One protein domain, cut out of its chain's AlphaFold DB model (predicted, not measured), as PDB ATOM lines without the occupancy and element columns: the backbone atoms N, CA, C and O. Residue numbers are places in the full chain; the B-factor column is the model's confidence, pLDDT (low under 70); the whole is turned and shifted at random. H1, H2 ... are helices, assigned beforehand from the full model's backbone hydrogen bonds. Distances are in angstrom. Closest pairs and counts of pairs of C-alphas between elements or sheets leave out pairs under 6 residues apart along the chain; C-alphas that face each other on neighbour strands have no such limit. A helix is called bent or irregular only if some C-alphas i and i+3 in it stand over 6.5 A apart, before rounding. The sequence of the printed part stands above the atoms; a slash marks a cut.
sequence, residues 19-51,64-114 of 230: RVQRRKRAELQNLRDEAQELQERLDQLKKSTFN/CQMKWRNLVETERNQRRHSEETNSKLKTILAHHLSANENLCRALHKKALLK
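This is residues 19 to 51 and 64 to 114 of the 230 residues of an uncharacterized protein of Phytophthora parasitica P1976 (UniProt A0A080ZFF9). Two long, separate helices, H1 and H2, make an open, flattened V that narrows toward the cut in the chain, with an empty gap between its two arms. H1 runs toward the narrow end and the longer H2 runs away from it, in roughly the opposite direction and on past the level where H1 begins. The printed part has 84 residues with two named helices, H1 then H2, and no named strand; the class is all helix. The whole is extended, with a radius of gyration of the C-alphas of 22.7 A and spans of 75 by 35 by 14 A.

H1 takes residues 19 to 51, from C-alpha 19 at (119.474, -33.187, 86.024) to C-alpha 51 at (78.837, -40.003, 110.619), a length of 48.0 A. H2 takes residues 64 to 111, from C-alpha 64 at (76.357, -55.707, 105.963) to C-alpha 111 at (145.019, -54.400, 95.927), a length of 69.4 A. Residues 112 to 114 follow H2.

H1 and H2 are apart, with no C-alpha of the one within 8 A of the other. Residues 19 to 51 stand free, and so do residues 64 to 114, of which 64 to 111 belong to H2. In H1 and H2 every O i to N i+4 pair is within hydrogen-bond range. Neither helix is bent.

The two C-alphas farthest apart are those of Cys 64 and Lys 114, at 76.0 A. Residues 52 to 63 are not printed; across this cut, which lies between H1 and H2, C-alphas 51 and 64 are 16.6 A apart. The mean pLDDT of the printed part is 88.4, and it is under 70 at residues 48 to 51 and 110 to 114.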
ATOM      1  N   ARG A  19     120.792 -32.942  86.621       80.62
ATOM      2  CA  ARG A  19     119.474 -33.187  86.024       80.62
ATOM      3  C   ARG A  19     118.808 -34.450  86.577       80.62
ATOM      4  O   ARG A  19     117.640 -34.394  86.944       80.62
ATOM      5  N   VAL A  20     119.545 -35.559  86.691       83.19
ATOM      6  CA  VAL A  20     119.032 -36.815  87.272       83.19
ATOM      7  C   VAL A  20     118.719 -36.637  88.758       83.19
ATOM      8  O   VAL A  20     117.673 -37.086  89.216       83.19
ATOM      9  N   GLN A  21     119.564 -35.923  89.505       83.12
ATOM     10  CA  GLN A  21     119.297 -35.627  90.917       83.12
ATOM     11  C   GLN A  21     118.058 -34.754  91.115       83.12
ATOM     12  O   GLN A  21     117.252 -35.035  91.997       83.12
ATOM     13  N   ARG A  22     117.887 -33.710  90.295       85.94
ATOM     14  CA  ARG A  22     116.694 -32.852  90.337       85.94
ATOM     15  C   ARG A  22     115.432 -33.642  90.016       85.94
ATOM     16  O   ARG A  22     114.458 -33.506  90.741       85.94
ATOM     17  N   ARG A  23     115.481 -34.508  88.999       87.75
ATOM     18  CA  ARG A  23     114.368 -35.397  88.650       87.75
ATOM     19  C   ARG A  23     114.013 -36.335  89.803       87.75
ATOM     20  O   ARG A  23     112.867 -36.344  90.221       87.75
ATOM     21  N   LYS A  24     114.996 -37.032  90.384       89.44
ATOM     22  CA  LYS A  24     114.763 -37.915  91.541       89.44
ATOM     23  C   LYS A  24     114.213 -37.161  92.752       89.44
ATOM     24  O   LYS A  24     113.348 -37.680  93.442       89.44
ATOM     25  N   ARG A  25     114.697 -35.942  93.024       91.12
ATOM     26  CA  ARG A  25     114.157 -35.094  94.100       91.12
ATOM     27  C   ARG A  25     112.713 -34.676  93.828       91.12
ATOM     28  O   ARG A  25     111.919 -34.702  94.757       91.12
ATOM     29  N   ALA A  26     112.387 -34.318  92.588       91.62
ATOM     30  CA  ALA A  26     111.028 -33.967  92.194       91.62
ATOM     31  C   ALA A  26     110.081 -35.174  92.292       91.62
ATOM     32  O   ALA A  26     109.009 -35.050  92.863       91.62
ATOM     33  N   GLU A  27     110.506 -36.350  91.819       92.75
ATOM     34  CA  GLU A  27     109.747 -37.602  91.947       92.75
ATOM     35  C   GLU A  27     109.511 -37.962  93.421       92.75
ATOM     36  O   GLU A  27     108.393 -38.282  93.809       92.75
ATOM     37  N   LEU A  28     110.538 -37.836  94.270       94.81
ATOM     38  CA  LEU A  28     110.412 -38.092  95.706       94.81
ATOM     39  C   LEU A  28     109.470 -37.096  96.399       94.81
ATOM     40  O   LEU A  28     108.763 -37.479  97.326       94.81
ATOM     41  N   GLN A  29     109.487 -35.826  95.986       92.88
ATOM     42  CA  GLN A  29     108.581 -34.817  96.528       92.88
ATOM     43  C   GLN A  29     107.138 -35.106  96.109       92.88
ATOM     44  O   GLN A  29     106.275 -35.168  96.971       92.88
ATOM     45  N   ASN A  30     106.909 -35.414  94.831       95.06
ATOM     46  CA  ASN A  30     105.585 -35.766  94.322       95.06
ATOM     47  C   ASN A  30     104.987 -36.977  95.062       95.06
ATOM     48  O   ASN A  30     103.835 -36.948  95.469       95.06
ATOM     49  N   LEU A  31     105.798 -38.010  95.324       94.31
ATOM     50  CA  LEU A  31     105.364 -39.180  96.097       94.31
ATOM     51  C   LEU A  31     105.020 -38.848  97.558       94.31
ATOM     52  O   LEU A  31     104.177 -39.510  98.156       94.31
ATOM     53  N   ARG A  32     105.684 -37.855  98.160       94.31
ATOM     54  CA  ARG A  32     105.346 -37.392  99.516       94.31
ATOM     55  C   ARG A  32     104.043 -36.615  99.526       94.31
ATOM     56  O   ARG A  32     103.241 -36.831 100.429       94.31
ATOM     57  N   ASP A  33     103.854 -35.755  98.537       94.25
ATOM     58  CA  ASP A  33     102.643 -34.955  98.397       94.25
ATOM     59  C   ASP A  33     101.434 -35.880  98.145       94.25
ATOM     60  O   ASP A  33     100.419 -35.761  98.827       94.25
ATOM     61  N   GLU A  34     101.580 -36.895  97.285       93.25
ATOM     62  CA  GLU A  34     100.564 -37.934  97.052       93.25
ATOM     63  C   GLU A  34     100.266 -38.747  98.322       93.25
ATOM     64  O   GLU A  34      99.107 -38.983  98.664       93.25
ATOM     65  N   ALA A  35     101.299 -39.147  99.071       94.00
ATOM     66  CA  ALA A  35     101.111 -39.854 100.335       94.00
ATOM     67  C   ALA A  35     100.370 -38.995 101.373       94.00
ATOM     68  O   ALA A  35      99.529 -39.517 102.108       94.00
ATOM     69  N   GLN A  36     100.655 -37.691 101.427       93.88
ATOM     70  CA  GLN A  36      99.949 -36.758 102.299       93.88
ATOM     71  C   GLN A  36      98.486 -36.595 101.869       93.88
ATOM     72  O   GLN A  36      97.596 -36.688 102.711       93.88
ATOM     73  N   GLU A  37      98.217 -36.431 100.574       94.38
ATOM     74  CA  GLU A  37      96.854 -36.318 100.052       94.38
ATOM     75  C   GLU A  37      96.028 -37.579 100.351       94.38
ATOM     76  O   GLU A  37      94.888 -37.502 100.814       94.38
ATOM     77  N   LEU A  38      96.607 -38.764 100.142       93.12
ATOM     78  CA  LEU A  38      95.960 -40.033 100.475       93.12
ATOM     79  C   LEU A  38      95.701 -40.164 101.980       93.12
ATOM     80  O   LEU A  38      94.648 -40.665 102.379       93.12
ATOM     81  N   GLN A  39      96.620 -39.683 102.818       90.38
ATOM     82  CA  GLN A  39      96.446 -39.666 104.267       90.38
ATOM     83  C   GLN A  39      95.304 -38.728 104.690       90.38
ATOM     84  O   GLN A  39      94.459 -39.115 105.498       90.38
ATOM     85  N   GLU A  40      95.222 -37.535 104.103       93.62
ATOM     86  CA  GLU A  40      94.131 -36.588 104.346       93.62
ATOM     87  C   GLU A  40      92.781 -37.162 103.900       93.62
ATOM     88  O   GLU A  40      91.800 -37.075 104.641       93.62
ATOM     89  N   ARG A  41      92.728 -37.821 102.735       89.69
ATOM     90  CA  ARG A  41      91.531 -38.529 102.253       89.69
ATOM     91  C   ARG A  41      91.121 -39.658 103.196       89.69
ATOM     92  O   ARG A  41      89.936 -39.799 103.488       89.69
ATOM     93  N   LEU A  42      92.072 -40.434 103.720       89.56
ATOM     94  CA  LEU A  42      91.786 -41.460 104.724       89.56
ATOM     95  C   LEU A  42      91.217 -40.859 106.008       89.56
ATOM     96  O   LEU A  42      90.278 -41.415 106.575       89.56
ATOM     97  N   ASP A  43      91.746 -39.731 106.471       89.25
ATOM     98  CA  ASP A  43      91.263 -39.091 107.693       89.25
ATOM     99  C   ASP A  43      89.893 -38.420 107.495       89.25
ATOM    100  O   ASP A  43      89.061 -38.445 108.404       89.25
ATOM    101  N   GLN A  44      89.604 -37.896 106.300       88.25
ATOM    102  CA  GLN A  44      88.260 -37.449 105.914       88.25
ATOM    103  C   GLN A  44      87.274 -38.617 105.843       88.25
ATOM    104  O   GLN A  44      86.171 -38.516 106.383       88.25
ATOM    105  N   LEU A  45      87.676 -39.742 105.244       82.44
ATOM    106  CA  LEU A  45      86.857 -40.949 105.194       82.44
ATOM    107  C   LEU A  45      86.583 -41.469 106.601       82.44
ATOM    108  O   LEU A  45      85.423 -41.624 106.934       82.44
ATOM    109  N   LYS A  46      87.583 -41.614 107.478       81.12
ATOM    110  CA  LYS A  46      87.366 -42.019 108.884       81.12
ATOM    111  C   LYS A  46      86.340 -41.135 109.606       81.12
ATOM    112  O   LYS A  46      85.494 -41.658 110.329       81.12
ATOM    113  N   LYS A  47      86.389 -39.812 109.398       79.25
ATOM    114  CA  LYS A  47      85.414 -38.856 109.957       79.25
ATOM    115  C   LYS A  47      84.019 -39.027 109.339       79.25
ATOM    116  O   LYS A  47      83.023 -38.942 110.047       79.25
ATOM    117  N   SER A  48      83.941 -39.295 108.036       69.38
ATOM    118  CA  SER A  48      82.684 -39.539 107.316       69.38
ATOM    119  C   SER A  48      82.050 -40.887 107.675       69.38
ATOM    120  O   SER A  48      80.848 -40.941 107.913       69.38
ATOM    121  N   THR A  49      82.829 -41.963 107.812       60.91
ATOM    122  CA  THR A  49      82.345 -43.294 108.210       60.91
ATOM    123  C   THR A  49      81.744 -43.271 109.614       60.91
ATOM    124  O   THR A  49      80.732 -43.926 109.853       60.91
ATOM    125  N   PHE A  50      82.309 -42.466 110.523       57.38
ATOM    126  CA  PHE A  50      81.739 -42.230 111.853       57.38
ATOM    127  C   PHE A  50      80.343 -41.583 111.783       57.38
ATOM    128  O   PHE A  50      79.448 -41.967 112.530       57.38
ATOM    129  N   ASN A  51      80.127 -40.669 110.832       55.34
ATOM    130  CA  ASN A  51      78.837 -40.003 110.619       55.34
ATOM    131  C   ASN A  51      77.845 -40.858 109.797       55.34
ATOM    132  O   ASN A  51      76.640 -40.790 110.015       55.34
ATOM    133  N   CYS A  64      75.375 -56.772 106.161       78.94
ATOM    134  CA  CYS A  64      76.357 -55.707 105.963       78.94
ATOM    135  C   CYS A  64      77.595 -55.928 106.853       78.94
ATOM    136  O   CYS A  64      78.732 -55.896 106.379       78.94
ATOM    137  N   GLN A  65      77.389 -56.277 108.126       81.50
ATOM    138  CA  GLN A  65      78.476 -56.566 109.061       81.50
ATOM    139  C   GLN A  65      79.319 -57.785 108.645       81.50
ATOM    140  O   GLN A  65      80.542 -57.769 108.792       81.50
ATOM    141  N   MET A  66      78.696 -58.837 108.100       84.50
ATOM    142  CA  MET A  66      79.419 -60.001 107.569       84.50
ATOM    143  C   MET A  66      80.273 -59.644 106.346       84.50
ATOM    144  O   MET A  66      81.427 -60.067 106.275       84.50
ATOM    145  N   LYS A  67      79.760 -58.820 105.421       88.00
ATOM    146  CA  LYS A  67      80.534 -58.327 104.267       88.00
ATOM    147  C   LYS A  67      81.760 -57.524 104.713       88.00
ATOM    148  O   LYS A  67      82.859 -57.782 104.229       88.00
ATOM    149  N   TRP A  68      81.593 -56.615 105.676       86.81
ATOM    150  CA  TRP A  68      82.702 -55.835 106.232       86.81
ATOM    151  C   TRP A  68      83.731 -56.699 106.955       86.81
ATOM    152  O   TRP A  68      84.927 -56.506 106.750       86.81
ATOM    153  N   ARG A  69      83.292 -57.683 107.749       89.06
ATOM    154  CA  ARG A  69      84.205 -58.648 108.381       89.06
ATOM    155  C   ARG A  69      85.048 -59.385 107.346       89.06
ATOM    156  O   ARG A  69      86.263 -59.445 107.498       89.06
ATOM    157  N   ASN A  70      84.418 -59.888 106.288       91.19
ATOM    158  CA  ASN A  70      85.126 -60.594 105.224       91.19
ATOM    159  C   ASN A  70      86.122 -59.676 104.506       91.19
ATOM    160  O   ASN A  70      87.266 -60.069 104.304       91.19
ATOM    161  N   LEU A  71      85.725 -58.441 104.182       93.44
ATOM    162  CA  LEU A  71      86.610 -57.479 103.527       93.44
ATOM    163  C   LEU A  71      87.829 -57.137 104.399       93.44
ATOM    164  O   LEU A  71      88.964 -57.203 103.928       93.44
ATOM    165  N   VAL A  72      87.609 -56.847 105.684       93.00
ATOM    166  CA  VAL A  72      88.686 -56.556 106.646       93.00
ATOM    167  C   VAL A  72      89.638 -57.742 106.785       93.00
ATOM    168  O   VAL A  72      90.851 -57.548 106.822       93.00
ATOM    169  N   GLU A  73      89.112 -58.964 106.826       93.31
ATOM    170  CA  GLU A  73      89.932 -60.171 106.903       93.31
ATOM    171  C   GLU A  73      90.765 -60.367 105.627       93.31
ATOM    172  O   GLU A  73      91.959 -60.660 105.705       93.31
ATOM    173  N   THR A  74      90.186 -60.132 104.443       93.75
ATOM    174  CA  THR A  74      90.935 -60.214 103.178       93.75
ATOM    175  C   THR A  74      92.056 -59.182 103.095       93.75
ATOM    176  O   THR A  74      93.191 -59.554 102.804       93.75
ATOM    177  N   GLU A  75      91.780 -57.921 103.432       95.50
ATOM    178  CA  GLU A  75      92.780 -56.847 103.466       95.50
ATOM    179  C   GLU A  75      93.888 -57.140 104.480       95.50
ATOM    180  O   GLU A  75      95.078 -57.014 104.188       95.50
ATOM    181  N   ARG A  76      93.523 -57.624 105.672       95.31
ATOM    182  CA  ARG A  76      94.495 -58.011 106.697       95.31
ATOM    183  C   ARG A  76      95.417 -59.126 106.212       95.31
ATOM    184  O   ARG A  76      96.624 -59.067 106.460       95.31
ATOM    185  N   ASN A  77      94.869 -60.128 105.530       95.88
ATOM    186  CA  ASN A  77      95.644 -61.246 105.001       95.88
ATOM    187  C   ASN A  77      96.561 -60.812 103.851       95.88
ATOM    188  O   ASN A  77      97.734 -61.189 103.836       95.88
ATOM    189  N   GLN A  78      96.079 -59.958 102.946       95.62
ATOM    190  CA  GLN A  78      96.901 -59.369 101.885       95.62
ATOM    191  C   GLN A  78      98.042 -58.528 102.461       95.62
ATOM    192  O   GLN A  78      99.201 -58.699 102.073       95.62
ATOM    193  N   ARG A  79      97.742 -57.682 103.452       95.75
ATOM    194  CA  ARG A  79      98.748 -56.885 104.149       95.75
ATOM    195  C   ARG A  79      99.804 -57.769 104.801       95.75
ATOM    196  O   ARG A  79     100.987 -57.553 104.550       95.75
ATOM    197  N   ARG A  80      99.401 -58.798 105.554       95.50
ATOM    198  CA  ARG A  80     100.335 -59.751 106.176       95.50
ATOM    199  C   ARG A  80     101.246 -60.399 105.132       95.50
ATOM    200  O   ARG A  80     102.458 -60.422 105.315       95.50
ATOM    201  N   HIS A  81     100.686 -60.856 104.014       96.19
ATOM    202  CA  HIS A  81     101.470 -61.456 102.936       96.19
ATOM    203  C   HIS A  81     102.483 -60.465 102.330       96.19
ATOM    204  O   HIS A  81     103.645 -60.808 102.094       96.19
ATOM    205  N   SER A  82     102.076 -59.209 102.130       94.75
ATOM    206  CA  SER A  82     102.970 -58.148 101.650       94.75
ATOM    207  C   SER A  82     104.087 -57.819 102.652       94.75
ATOM    208  O   SER A  82     105.230 -57.590 102.264       94.75
ATOM    209  N   GLU A  83     103.795 -57.849 103.953       97.00
ATOM    210  CA  GLU A  83     104.767 -57.581 105.014       97.00
ATOM    211  C   GLU A  83     105.779 -58.729 105.143       97.00
ATOM    212  O   GLU A  83     106.983 -58.482 105.233       97.00
ATOM    213  N   GLU A  84     105.321 -59.980 105.067       97.44
ATOM    214  CA  GLU A  84     106.186 -61.163 105.059       97.44
ATOM    215  C   GLU A  84     107.121 -61.179 103.845       97.44
ATOM    216  O   GLU A  84     108.322 -61.425 103.981       97.44
ATOM    217  N   THR A  85     106.595 -60.897 102.651       95.75
ATOM    218  CA  THR A  85     107.404 -60.823 101.425       95.75
ATOM    219  C   THR A  85     108.395 -59.661 101.479       95.75
ATOM    220  O   THR A  85     109.576 -59.860 101.196       95.75
ATOM    221  N   ASN A  86     107.978 -58.477 101.933       97.75
ATOM    222  CA  ASN A  86     108.860 -57.323 102.128       97.75
ATOM    223  C   ASN A  86     109.980 -57.624 103.141       97.75
ATOM    224  O   ASN A  86     111.143 -57.312 102.888       97.75
ATOM    225  N   SER A  87     109.658 -58.293 104.251       97.44
ATOM    226  CA  SER A  87     110.639 -58.727 105.254       97.44
ATOM    227  C   SER A  87     111.675 -59.700 104.671       97.44
ATOM    228  O   SER A  87     112.885 -59.515 104.849       97.44
ATOM    229  N   LYS A  88     111.229 -60.691 103.884       97.88
ATOM    230  CA  LYS A  88     112.122 -61.615 103.162       97.88
ATOM    231  C   LYS A  88     113.038 -60.865 102.191       97.88
ATOM    232  O   LYS A  88     114.249 -61.076 102.205       97.88
ATOM    233  N   LEU A  89     112.485 -59.945 101.399       98.12
ATOM    234  CA  LEU A  89     113.253 -59.138 100.447       98.12
ATOM    235  C   LEU A  89     114.287 -58.244 101.140       98.12
ATOM    236  O   LEU A  89     115.422 -58.158 100.680       98.12
ATOM    237  N   LYS A  90     113.938 -57.618 102.270       97.88
ATOM    238  CA  LYS A  90     114.883 -56.830 103.077       97.88
ATOM    239  C   LYS A  90     116.040 -57.676 103.595       97.88
ATOM    240  O   LYS A  90     117.183 -57.233 103.533       97.88
ATOM    241  N   THR A  91     115.754 -58.893 104.056       98.19
ATOM    242  CA  THR A  91     116.787 -59.842 104.498       98.19
ATOM    243  C   THR A  91     117.736 -60.202 103.353       98.19
ATOM    244  O   THR A  91     118.954 -60.137 103.516       98.19
ATOM    245  N   ILE A  92     117.194 -60.508 102.170       98.19
ATOM    246  CA  ILE A  92     117.983 -60.796 100.962       98.19
ATOM    247  C   ILE A  92     118.852 -59.589 100.584       98.19
ATOM    248  O   ILE A  92     120.051 -59.733 100.352       98.19
ATOM    249  N   LEU A  93     118.281 -58.383 100.578       98.06
ATOM    250  CA  LEU A  93     119.011 -57.159 100.259       98.06
ATOM    251  C   LEU A  93     120.153 -56.900 101.250       98.06
ATOM    252  O   LEU A  93     121.266 -56.593 100.829       98.06
ATOM    253  N   ALA A  94     119.907 -57.065 102.552       98.00
ATOM    254  CA  ALA A  94     120.932 -56.928 103.585       98.00
ATOM    255  C   ALA A  94     122.077 -57.935 103.387       98.00
ATOM    256  O   ALA A  94     123.249 -57.571 103.494       98.00
ATOM    257  N   HIS A  95     121.752 -59.180 103.024       97.62
ATOM    258  CA  HIS A  95     122.748 -60.191 102.679       97.62
ATOM    259  C   HIS A  95     123.584 -59.782 101.455       97.62
ATOM    260  O   HIS A  95     124.811 -59.855 101.505       97.62
ATOM    261  N   HIS A  96     122.953 -59.295 100.379       96.38
ATOM    262  CA  HIS A  96     123.676 -58.819  99.194       96.38
ATOM    263  C   HIS A  96     124.593 -57.632  99.496       96.38
ATOM    264  O   HIS A  96     125.726 -57.608  99.016       96.38
ATOM    265  N   LEU A  97     124.139 -56.673 100.305       97.31
ATOM    266  CA  LEU A  97     124.961 -55.537 100.724       97.31
ATOM    267  C   LEU A  97     126.179 -56.002 101.533       97.31
ATOM    268  O   LEU A  97     127.299 -55.618 101.210       97.31
ATOM    269  N   SER A  98     125.982 -56.902 102.499       97.12
ATOM    270  CA  SER A  98     127.072 -57.489 103.289       97.12
ATOM    271  C   SER A  98     128.069 -58.272 102.423       97.12
ATOM    272  O   SER A  98     129.284 -58.096 102.542       97.12
ATOM    273  N   ALA A  99     127.583 -59.100 101.492       96.88
ATOM    274  CA  ALA A  99     128.430 -59.836 100.555       96.88
ATOM    275  C   ALA A  99     129.249 -58.891  99.662       96.88
ATOM    276  O   ALA A  99     130.445 -59.114  99.465       96.88
ATOM    277  N   ASN A 100     128.636 -57.811  99.173       95.81
ATOM    278  CA  ASN A 100     129.321 -56.789  98.392       95.81
ATOM    279  C   ASN A 100     130.395 -56.068  99.220       95.81
ATOM    280  O   ASN A 100     131.526 -55.936  98.767       95.81
ATOM    281  N   GLU A 101     130.095 -55.670 100.457       96.00
ATOM    282  CA  GLU A 101     131.088 -55.080 101.364       96.00
ATOM    283  C   GLU A 101     132.253 -56.035 101.645       96.00
ATOM    284  O   GLU A 101     133.414 -55.620 101.686       96.00
ATOM    285  N   ASN A 102     131.976 -57.328 101.820       95.00
ATOM    286  CA  ASN A 102     133.001 -58.358 101.987       95.00
ATOM    287  C   ASN A 102     133.878 -58.487 100.742       95.00
ATOM    288  O   ASN A 102     135.104 -58.516 100.863       95.00
ATOM    289  N   LEU A 103     133.267 -58.514  99.558       93.75
ATOM    290  CA  LEU A 103     133.972 -58.569  98.284       93.75
ATOM    291  C   LEU A 103     134.836 -57.324  98.088       93.75
ATOM    292  O   LEU A 103     136.028 -57.454  97.819       93.75
ATOM    293  N   CYS A 104     134.288 -56.128  98.313       90.81
ATOM    294  CA  CYS A 104     135.047 -54.886  98.273       90.81
ATOM    295  C   CYS A 104     136.230 -54.941  99.242       90.81
ATOM    296  O   CYS A 104     137.352 -54.649  98.837       90.81
ATOM    297  N   ARG A 105     136.032 -55.370 100.494       90.50
ATOM    298  CA  ARG A 105     137.125 -55.513 101.472       90.50
ATOM    299  C   ARG A 105     138.185 -56.515 101.019       90.50
ATOM    300  O   ARG A 105     139.373 -56.238 101.164       90.50
ATOM    301  N   ALA A 106     137.787 -57.659 100.470       86.94
ATOM    302  CA  ALA A 106     138.712 -58.668  99.964       86.94
ATOM    303  C   ALA A 106     139.518 -58.152  98.764       86.94
ATOM    304  O   ALA A 106     140.733 -58.340  98.719       86.94
ATOM    305  N   LEU A 107     138.869 -57.456  97.827       83.19
ATOM    306  CA  LEU A 107     139.534 -56.828  96.687       83.19
ATOM    307  C   LEU A 107     140.496 -55.726  97.128       83.19
ATOM    308  O   LEU A 107     141.621 -55.706  96.652       83.19
ATOM    309  N   HIS A 108     140.121 -54.873  98.086       80.88
ATOM    310  CA  HIS A 108     141.035 -53.860  98.626       80.88
ATOM    311  C   HIS A 108     142.240 -54.499  99.329       80.88
ATOM    312  O   HIS A 108     143.365 -54.058  99.128       80.88
ATOM    313  N   LYS A 109     142.047 -55.583 100.096       76.19
ATOM    314  CA  LYS A 109     143.162 -56.346 100.686       76.19
ATOM    315  C   LYS A 109     144.084 -56.946  99.621       76.19
ATOM    316  O   LYS A 109     145.293 -56.956  99.814       76.19
ATOM    317  N   LYS A 110     143.532 -57.417  98.499       63.09
ATOM    318  CA  LYS A 110     144.321 -57.904  97.358       63.09
ATOM    319  C   LYS A 110     145.004 -56.771  96.589       63.09
ATOM    320  O   LYS A 110     146.125 -56.958  96.149       63.09
ATOM    321  N   ALA A 111     144.393 -55.593  96.496       61.91
ATOM    322  CA  ALA A 111     145.019 -54.400  95.927       61.91
ATOM    323  C   ALA A 111     146.184 -53.877  96.794       61.91
ATOM    324  O   ALA A 111     147.099 -53.243  96.282       61.91
ATOM    325  N   LEU A 112     146.193 -54.181  98.100       58.84
ATOM    326  CA  LEU A 112     147.339 -53.934  98.985       58.84
ATOM    327  C   LEU A 112     148.499 -54.929  98.775       58.84
ATOM    328  O   LEU A 112     149.602 -54.662  99.255       58.84
ATOM    329  N   LEU A 113     148.302 -56.033  98.034       58.69
ATOM    330  CA  LEU A 113     149.393 -56.874  97.519       58.69
ATOM    331  C   LEU A 113     150.042 -56.156  96.324       58.69
ATOM    332  O   LEU A 113     149.852 -56.500  95.155       58.69
ATOM    333  N   LYS A 114     150.790 -55.107  96.666       55.78
ATOM    334  CA  LYS A 114     151.675 -54.336  95.790       55.78
ATOM    335  C   LYS A 114     152.588 -55.315  95.041       55.78
ATOM    336  O   LYS A 114     153.372 -56.019  95.673       55.78
TER     337      LYS A 114